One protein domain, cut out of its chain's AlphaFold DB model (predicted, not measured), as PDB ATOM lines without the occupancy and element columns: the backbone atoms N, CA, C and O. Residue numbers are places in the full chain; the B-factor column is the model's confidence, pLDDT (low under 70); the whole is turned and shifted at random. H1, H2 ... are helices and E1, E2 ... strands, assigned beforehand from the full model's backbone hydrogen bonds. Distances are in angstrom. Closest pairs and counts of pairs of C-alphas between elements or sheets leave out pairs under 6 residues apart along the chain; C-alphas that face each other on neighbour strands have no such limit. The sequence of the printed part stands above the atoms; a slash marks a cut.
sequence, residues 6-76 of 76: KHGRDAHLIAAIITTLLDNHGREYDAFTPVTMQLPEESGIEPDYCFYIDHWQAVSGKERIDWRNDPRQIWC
ATOM      1  N   LYS A   6     519.467 225.278 324.945       80.56
ATOM      2  CA  LYS A   6     520.487 224.281 325.277       80.56
ATOM      3  C   LYS A   6     520.087 222.864 324.846       80.56
ATOM      4  O   LYS A   6     520.908 222.175 324.263       80.56
ATOM      5  N   HIS A   7     518.837 222.465 325.078       79.88
ATOM      6  CA  HIS A   7     518.330 221.129 324.748       79.88
ATOM      7  C   HIS A   7     518.407 220.858 323.243       79.88
ATOM      8  O   HIS A   7     519.011 219.880 322.822       79.88
ATOM      9  N   GLY A   8     517.924 221.798 322.423       78.19
ATOM     10  CA  GLY A   8     518.033 221.682 320.965       78.19
ATOM     11  C   GLY A   8     519.482 221.668 320.462       78.19
ATOM     12  O   GLY A   8     519.792 220.972 319.500       78.19
ATOM     13  N   ARG A   9     520.392 222.399 321.127       83.31
ATOM     14  CA  ARG A   9     521.824 222.394 320.786       83.31
ATOM     15  C   ARG A   9     522.484 221.055 321.105       83.31
ATOM     16  O   ARG A   9     523.235 220.556 320.272       83.31
ATOM     17  N   ASP A  10     522.217 220.502 322.284       86.56
ATOM     18  CA  ASP A  10     522.799 219.234 322.724       86.56
ATOM     19  C   ASP A  10     522.286 218.083 321.838       86.56
ATOM     20  O   ASP A  10     523.086 217.295 321.334       86.56
ATOM     21  N   ALA A  11     520.982 218.057 321.536       84.81
ATOM     22  CA  ALA A  11     520.390 217.085 320.619       84.81
ATOM     23  C   ALA A  11     520.969 217.187 319.199       84.81
ATOM     24  O   ALA A  11     521.358 216.180 318.609       84.81
ATOM     25  N   HIS A  12     521.097 218.406 318.663       86.25
ATOM     26  CA  HIS A  12     521.697 218.620 317.347       86.25
ATOM     27  C   HIS A  12     523.168 218.184 317.296       86.25
ATOM     28  O   HIS A  12     523.595 217.588 316.311       86.25
ATOM     29  N   LEU A  13     523.944 218.445 318.355       89.75
ATOM     30  CA  LEU A  13     525.341 218.022 318.425       89.75
ATOM     31  C   LEU A  13     525.465 216.493 318.398       89.75
ATOM     32  O   LEU A  13     526.295 215.963 317.665       89.75
ATOM     33  N   ILE A  14     524.627 215.789 319.164       90.25
ATOM     34  CA  ILE A  14     524.599 214.320 319.174       90.25
ATOM     35  C   ILE A  14     524.208 213.785 317.794       90.25
ATOM     36  O   ILE A  14     524.897 212.917 317.261       90.25
ATOM     37  N   ALA A  15     523.158 214.341 317.186       89.31
ATOM     38  CA  ALA A  15     522.719 213.959 315.848       89.31
ATOM     39  C   ALA A  15     523.835 214.145 314.807       89.31
ATOM     40  O   ALA A  15     524.108 213.235 314.029       89.31
ATOM     41  N   ALA A  16     524.546 215.275 314.846       90.62
ATOM     42  CA  ALA A  16     525.667 215.546 313.950       90.62
ATOM     43  C   ALA A  16     526.824 214.547 314.133       90.62
ATOM     44  O   ALA A  16     527.437 214.131 313.148       90.62
ATOM     45  N   ILE A  17     527.113 214.131 315.372       94.06
ATOM     46  CA  ILE A  17     528.118 213.094 315.653       94.06
ATOM     47  C   ILE A  17     527.692 211.762 315.029       94.06
ATOM     48  O   ILE A  17     528.496 211.138 314.340       94.06
ATOM     49  N   ILE A  18     526.440 211.341 315.229       91.31
ATOM     50  CA  ILE A  18     525.910 210.086 314.673       91.31
ATOM     51  C   ILE A  18     525.966 210.109 313.143       91.31
ATOM     52  O   ILE A  18     526.533 209.194 312.551       91.31
ATOM     53  N   THR A  19     525.465 211.175 312.515       92.19
ATOM     54  CA  THR A  19     525.557 211.407 311.066       92.19
ATOM     55  C   THR A  19     526.994 211.279 310.569       92.19
ATOM     56  O   THR A  19     527.263 210.490 309.671       92.19
ATOM     57  N   THR A  20     527.940 211.968 311.211       94.38
ATOM     58  CA  THR A  20     529.353 211.927 310.809       94.38
ATOM     59  C   THR A  20     529.929 210.510 310.891       94.38
ATOM     60  O   THR A  20     530.713 210.103 310.035       94.38
ATOM     61  N   LEU A  21     529.550 209.739 311.915       94.50
ATOM     62  CA  LEU A  21     529.978 208.348 312.056       94.50
ATOM     63  C   LEU A  21     529.381 207.460 310.958       94.50
ATOM     64  O   LEU A  21     530.105 206.646 310.386       94.50
ATOM     65  N   LEU A  22     528.093 207.615 310.650       92.38
ATOM     66  CA  LEU A  22     527.420 206.852 309.596       92.38
ATOM     67  C   LEU A  22     528.027 207.146 308.221       92.38
ATOM     68  O   LEU A  22     528.387 206.203 307.511       92.38
ATOM     69  N   ASP A  23     528.257 208.424 307.913       92.06
ATOM     70  CA  ASP A  23     528.905 208.872 306.679       92.06
ATOM     71  C   ASP A  23     530.321 208.288 306.558       92.06
ATOM     72  O   ASP A  23     530.691 207.723 305.529       92.06
ATOM     73  N   ASN A  24     531.112 208.345 307.639       94.81
ATOM     74  CA  ASN A  24     532.461 207.770 307.672       94.81
ATOM     75  C   ASN A  24     532.462 206.246 307.464       94.81
ATOM     76  O   ASN A  24     533.404 205.692 306.901       94.81
ATOM     77  N   HIS A  25     531.414 205.557 307.916       92.94
ATOM     78  CA  HIS A  25     531.237 204.122 307.703       92.94
ATOM     79  C   HIS A  25     530.577 203.772 306.357       92.94
ATOM     80  O   HIS A  25     530.397 202.583 306.084       92.94
ATOM     81  N   GLY A  26     530.226 204.759 305.522       90.88
ATOM     82  CA  GLY A  26     529.527 204.545 304.250       90.88
ATOM     83  C   GLY A  26     528.152 203.897 304.432       90.88
ATOM     84  O   GLY A  26     527.738 203.076 303.614       90.88
ATOM     85  N   ARG A  27     527.485 204.183 305.555       89.38
ATOM     86  CA  ARG A  27     526.161 203.652 305.882       89.38
ATOM     87  C   ARG A  27     525.124 204.679 305.464       89.38
ATOM     88  O   ARG A  27     525.103 205.776 306.003       89.38
ATOM     89  N   GLU A  28     524.257 204.291 304.542       89.81
ATOM     90  CA  GLU A  28     523.084 205.083 304.182       89.81
ATOM     91  C   GLU A  28     522.064 205.064 305.329       89.81
ATOM     92  O   GLU A  28     521.901 204.041 306.000       89.81
ATOM     93  N   TYR A  29     521.383 206.185 305.549       88.56
ATOM     94  CA  TYR A  29     520.352 206.319 306.574       88.56
ATOM     95  C   TYR A  29     519.331 207.388 306.188       88.56
ATOM     96  O   TYR A  29     519.598 208.255 305.357       88.56
ATOM     97  N   ASP A  30     518.174 207.345 306.841       86.50
ATOM     98  CA  ASP A  30     517.193 208.426 306.827       86.50
ATOM     99  C   ASP A  30     517.029 208.977 308.247       86.50
ATOM    100  O   ASP A  30     516.832 208.212 309.197       86.50
ATOM    101  N   ALA A  31     517.167 210.294 308.402       85.19
ATOM    102  CA  ALA A  31     517.141 210.975 309.692       85.19
ATOM    103  C   ALA A  31     516.078 212.068 309.707       85.19
ATOM    104  O   ALA A  31     515.972 212.858 308.769       85.19
ATOM    105  N   PHE A  32     515.331 212.164 310.803       79.38
ATOM    106  CA  PHE A  32     514.296 213.180 310.953       79.38
ATOM    107  C   PHE A  32     514.205 213.711 312.381       79.38
ATOM    108  O   PHE A  32     514.509 213.036 313.366       79.38
ATOM    109  N   THR A  33     513.794 214.971 312.451       70.06
ATOM    110  CA  THR A  33     513.468 215.718 313.667       70.06
ATOM    111  C   THR A  33     512.005 215.459 314.050       70.06
ATOM    112  O   THR A  33     511.288 214.831 313.265       70.06
ATOM    113  N   PRO A  34     511.558 215.844 315.260       63.09
ATOM    114  CA  PRO A  34     510.511 215.130 315.977       63.09
ATOM    115  C   PRO A  34     509.261 214.868 315.142       63.09
ATOM    116  O   PRO A  34     508.601 215.787 314.655       63.09
ATOM    117  N   VAL A  35     508.912 213.591 315.026       59.88
ATOM    118  CA  VAL A  35     507.593 213.152 314.579       59.88
ATOM    119  C   VAL A  35     506.841 212.676 315.809       59.88
ATOM    120  O   VAL A  35     507.356 211.883 316.596       59.88
ATOM    121  N   THR A  36     505.616 213.162 316.002       59.59
ATOM    122  CA  THR A  36     504.764 212.680 317.089       59.59
ATOM    123  C   THR A  36     504.542 211.179 316.917       59.59
ATOM    124  O   THR A  36     503.848 210.750 315.988       59.59
ATOM    125  N   MET A  37     505.116 210.370 317.807       60.75
ATOM    126  CA  MET A  37     504.914 208.928 317.773       60.75
ATOM    127  C   MET A  37     503.518 208.591 318.289       60.75
ATOM    128  O   MET A  37     503.161 208.890 319.428       60.75
ATOM    129  N   GLN A  38     502.722 207.931 317.451       56.25
ATOM    130  CA  GLN A  38     501.495 207.264 317.883       56.25
ATOM    131  C   GLN A  38     501.803 205.780 318.062       56.25
ATOM    132  O   GLN A  38     501.462 204.956 317.213       56.25
ATOM    133  N   LEU A  39     502.496 205.439 319.151       59.56
ATOM    134  CA  LEU A  39     502.621 204.044 319.553       59.56
ATOM    135  C   LEU A  39     501.275 203.591 320.148       59.56
ATOM    136  O   LEU A  39     500.689 204.326 320.946       59.56
ATOM    137  N   PRO A  40     500.764 202.399 319.785       56.00
ATOM    138  CA  PRO A  40     499.483 201.903 320.293       56.00
ATOM    139  C   PRO A  40     499.436 201.726 321.819       56.00
ATOM    140  O   PRO A  40     498.350 201.728 322.388       56.00
ATOM    141  N   GLU A  41     500.597 201.550 322.457       57.06
ATOM    142  CA  GLU A  41     500.730 201.208 323.880       57.06
ATOM    143  C   GLU A  41     501.363 202.341 324.715       57.06
ATOM    144  O   GLU A  41     501.048 202.463 325.895       57.06
ATOM    145  N   GLU A  42     502.161 203.232 324.107       53.59
ATOM    146  CA  GLU A  42     502.808 204.375 324.775       53.59
ATOM    147  C   GLU A  42     502.617 205.662 323.958       53.59
ATOM    148  O   GLU A  42     503.443 206.065 323.141       53.59
ATOM    149  N   SER A  43     501.469 206.313 324.136       53.09
ATOM    150  CA  SER A  43     501.206 207.603 323.493       53.09
ATOM    151  C   SER A  43     502.052 208.708 324.136       53.09
ATOM    152  O   SER A  43     502.034 208.860 325.358       53.09
ATOM    153  N   GLY A  44     502.733 209.518 323.318       56.94
ATOM    154  CA  GLY A  44     503.340 210.781 323.761       56.94
ATOM    155  C   GLY A  44     504.866 210.811 323.879       56.94
ATOM    156  O   GLY A  44     505.385 211.738 324.499       56.94
ATOM    157  N   ILE A  45     505.587 209.851 323.293       60.47
ATOM    158  CA  ILE A  45     507.047 209.948 323.151       60.47
ATOM    159  C   ILE A  45     507.359 210.822 321.932       60.47
ATOM    160  O   ILE A  45     506.974 210.512 320.804       60.47
ATOM    161  N   GLU A  46     508.036 211.938 322.174       69.25
ATOM    162  CA  GLU A  46     508.514 212.857 321.146       69.25
ATOM    163  C   GLU A  46     510.044 212.903 321.239       69.25
ATOM    164  O   GLU A  46     510.584 213.590 322.107       69.25
ATOM    165  N   PRO A  47     510.756 212.107 320.425       72.12
ATOM    166  CA  PRO A  47     512.210 212.121 320.427       72.12
ATOM    167  C   PRO A  47     512.742 213.352 319.705       72.12
ATOM    168  O   PRO A  47     512.140 213.838 318.748       72.12
ATOM    169  N   ASP A  48     513.918 213.812 320.118       78.62
ATOM    170  CA  ASP A  48     514.557 214.968 319.494       78.62
ATOM    171  C   ASP A  48     515.072 214.666 318.074       78.62
ATOM    172  O   ASP A  48     514.988 215.524 317.195       78.62
ATOM    173  N   TYR A  49     515.591 213.455 317.849       84.56
ATOM    174  CA  TYR A  49     516.063 212.953 316.556       84.56
ATOM    175  C   TYR A  49     515.845 211.446 316.461       84.56
ATOM    176  O   TYR A  49     516.020 210.734 317.446       84.56
ATOM    177  N   CYS A  50     515.540 210.970 315.258       85.19
ATOM    178  CA  CYS A  50     515.487 209.549 314.947       85.19
ATOM    179  C   CYS A  50     516.288 209.228 313.687       85.19
ATOM    180  O   CYS A  50     516.320 210.025 312.750       85.19
ATOM    181  N   PHE A  51     516.866 208.030 313.651       86.50
ATOM    182  CA  PHE A  51     517.648 207.507 312.537       86.50
ATOM    183  C   PHE A  51     517.161 206.110 312.145       86.50
ATOM    184  O   PHE A  51     517.184 205.179 312.955       86.50
ATOM    185  N   TYR A  52     516.791 205.939 310.880       86.75
ATOM    186  CA  TYR A  52     516.713 204.632 310.238       86.75
ATOM    187  C   TYR A  52     518.011 204.360 309.511       86.75
ATOM    188  O   TYR A  52     518.302 204.991 308.504       86.75
ATOM    189  N   ILE A  53     518.777 203.402 310.015       84.62
ATOM    190  CA  ILE A  53     520.030 202.980 309.383       84.62
ATOM    191  C   ILE A  53     519.752 201.769 308.488       84.62
ATOM    192  O   ILE A  53     520.117 201.732 307.317       84.62
ATOM    193  N   ASP A  54     519.034 200.785 309.020       81.56
ATOM    194  CA  ASP A  54     518.699 199.564 308.302       81.56
ATOM    195  C   ASP A  54     517.287 199.671 307.702       81.56
ATOM    196  O   ASP A  54     516.353 200.137 308.353       81.56
ATOM    197  N   HIS A  55     517.117 199.221 306.454       82.44
ATOM    198  CA  HIS A  55     515.854 199.316 305.697       82.44
ATOM    199  C   HIS A  55     515.304 200.746 305.556       82.44
ATOM    200  O   HIS A  55     514.097 200.933 305.388       82.44
ATOM    201  N   TRP A  56     516.182 201.752 305.581       81.75
ATOM    202  CA  TRP A  56     515.810 203.163 305.458       81.75
ATOM    203  C   TRP A  56     514.986 203.445 304.189       81.75
ATOM    204  O   TRP A  56     514.078 204.271 304.211       81.75
ATOM    205  N   GLN A  57     515.195 202.692 303.101       82.19
ATOM    206  CA  GLN A  57     514.423 202.846 301.861       82.19
ATOM    207  C   GLN A  57     512.927 202.549 302.037       82.19
ATOM    208  O   GLN A  57     512.110 203.042 301.266       82.19
ATOM    209  N   ALA A  58     512.552 201.727 303.022       80.12
ATOM    210  CA  ALA A  58     511.157 201.377 303.277       80.12
ATOM    211  C   ALA A  58     510.372 202.518 303.939       80.12
ATOM    212  O   ALA A  58     509.141 202.507 303.917       80.12
ATOM    213  N   VAL A  59     511.074 203.478 304.541       76.38
ATOM    214  CA  VAL A  59     510.493 204.605 305.283       76.38
ATOM    215  C   VAL A  59     510.818 205.959 304.656       76.38
ATOM    216  O   VAL A  59     510.079 206.914 304.880       76.38
ATOM    217  N   SER A  60     511.845 206.017 303.806       81.06
ATOM    218  CA  SER A  60     512.251 207.226 303.099       81.06
ATOM    219  C   SER A  60     511.113 207.825 302.280       81.06
ATOM    220  O   SER A  60     510.463 207.150 301.478       81.06
ATOM    221  N   GLY A  61     510.858 209.114 302.509       76.69
ATOM    222  CA  GLY A  61     509.817 209.885 301.828       76.69
ATOM    223  C   GLY A  61     508.390 209.644 302.331       76.69
ATOM    224  O   GLY A  61     507.456 210.227 301.779       76.69
ATOM    225  N   LYS A  62     508.186 208.828 303.374       77.62
ATOM    226  CA  LYS A  62     506.881 208.741 304.040       77.62
ATOM    227  C   LYS A  62     506.660 209.958 304.934       77.62
ATOM    228  O   LYS A  62     507.508 210.311 305.742       77.62
ATOM    229  N   GLU A  63     505.465 210.541 304.865       72.19
ATOM    230  CA  GLU A  63     505.048 211.593 305.806       72.19
ATOM    231  C   GLU A  63     504.743 211.039 307.208       72.19
ATOM    232  O   GLU A  63     504.754 211.778 308.191       72.19
ATOM    233  N   ARG A  64     504.425 209.740 307.310       71.00
ATOM    234  CA  ARG A  64     504.099 209.059 308.569       71.00
ATOM    235  C   ARG A  64     504.683 207.653 308.580       71.00
ATOM    236  O   ARG A  64     504.538 206.916 307.607       71.00
ATOM    237  N   ILE A  65     505.276 207.289 309.710       75.19
ATOM    238  CA  ILE A  65     505.791 205.944 309.974       75.19
ATOM    239  C   ILE A  65     504.676 205.108 310.598       75.19
ATOM    240  O   ILE A  65     504.087 205.498 311.611       75.19
ATOM    241  N   ASP A  66     504.392 203.959 309.996       75.19
ATOM    242  CA  ASP A  66     503.457 202.969 310.519       75.19
ATOM    243  C   ASP A  66     504.213 201.906 311.315       75.19
ATOM    244  O   ASP A  66     504.688 200.913 310.778       75.19
ATOM    245  N   TRP A  67     504.256 202.068 312.631       69.38
ATOM    246  CA  TRP A  67     504.957 201.170 313.552       69.38
ATOM    247  C   TRP A  67     504.491 199.704 313.538       69.38
ATOM    248  O   TRP A  67     505.180 198.836 314.079       69.38
ATOM    249  N   ARG A  68     503.321 199.397 312.960       70.75
ATOM    250  CA  ARG A  68     502.855 198.008 312.821       70.75
ATOM    251  C   ARG A  68     503.476 197.311 311.617       70.75
ATOM    252  O   ARG A  68     503.694 196.103 311.686       70.75
ATOM    253  N   ASN A  69     503.729 198.061 310.548       73.44
ATOM    254  CA  ASN A  69     504.100 197.530 309.238       73.44
ATOM    255  C   ASN A  69     505.525 197.913 308.811       73.44
ATOM    256  O   ASN A  69     506.152 197.172 308.055       73.44
ATOM    257  N   ASP A  70     506.041 199.038 309.299       75.19
ATOM    258  CA  ASP A  70     507.378 199.532 308.994       75.19
ATOM    259  C   ASP A  70     508.451 198.809 309.828       75.19
ATOM    260  O   ASP A  70     508.166 198.262 310.902       75.19
ATOM    261  N   PRO A  71     509.705 198.768 309.337       73.56
ATOM    262  CA  PRO A  71     510.804 198.124 310.046       73.56
ATOM    263  C   PRO A  71     510.970 198.701 311.456       73.56
ATOM    264  O   PRO A  71     511.003 199.908 311.643       73.56
ATOM    265  N   ARG A  72     511.146 197.847 312.468       68.81
ATOM    266  CA  ARG A  72     511.301 198.296 313.869       68.81
ATOM    267  C   ARG A  72     512.712 198.789 314.222       68.81
ATOM    268  O   ARG A  72     512.999 199.016 315.391       68.81
ATOM    269  N   GLN A  73     513.614 198.896 313.247       70.38
ATOM    270  CA  GLN A  73     515.033 199.215 313.458       70.38
ATOM    271  C   GLN A  73     515.284 200.718 313.330       70.38
ATOM    272  O   GLN A  73     516.032 201.178 312.470       70.38
ATOM    273  N   ILE A  74     514.617 201.471 314.194       75.06
ATOM    274  CA  ILE A  74     514.740 202.916 314.304       75.06
ATOM    275  C   ILE A  74     515.404 203.272 315.624       75.06
ATOM    276  O   ILE A  74     515.035 202.757 316.678       75.06
ATOM    277  N   TRP A  75     516.384 204.164 315.541       76.38
ATOM    278  CA  TRP A  75     517.123 204.683 316.677       76.38
ATOM    279  C   TRP A  75     516.653 206.096 316.978       76.38
ATOM    280  O   TRP A  75     517.014 207.026 316.262       76.38
ATOM    281  N   CYS A  76     515.848 206.208 318.026       74.88
ATOM    282  CA  CYS A  76     515.498 207.431 318.731       74.88
ATOM    283  C   CYS A  76     515.978 207.258 320.190       74.88
ATOM    284  O   CYS A  76     516.249 208.279 320.842       74.88
TER     285      CYS A  76
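Overview. This is residues 6 to 76 of the 76 residues of the protein "Uma2 domain-containing protein" of Arthrospira platensis (strain NIES-39 / IAM M-135) (UniProt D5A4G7). This domain has little regular structure: a small hairpin of two strands, E1 and E2, forms its middle, with one long helix, H1, to one side and long loops to the other. Residues 74 to 75 fold back to pair antiparallel with 51 to 52 of E2. The 71 printed residues run H1, E1, E2; the class is mixed, with 25 residues in named elements. The whole is compact, radius of gyration of the C-alphas 12.6 A, spanning 34 by 31 by 18 A.

Along the chain. Find E1 at residues 30 to 32, from C-alpha 30 at (517.193, 208.426, 306.827), and E2 at residues 50 to 52. H1, residues 6 to 24, runs 26.9 A from C-alpha 6 at (520.487, 224.281, 325.277).

Arrangement. In the hairpin E1 and E2, antiparallel at 165 degrees, look for N 30 and O 52, 2.9 A apart. H1 and E2 are apart. In H1 every O i to N i+4 pair is within hydrogen-bond range.

Size, cuts and confidence. The printed part has no cut. The link E1 to E2 is long, 17 residues; pLDDT is under 70 at residues 34 to 46, 67 and 72.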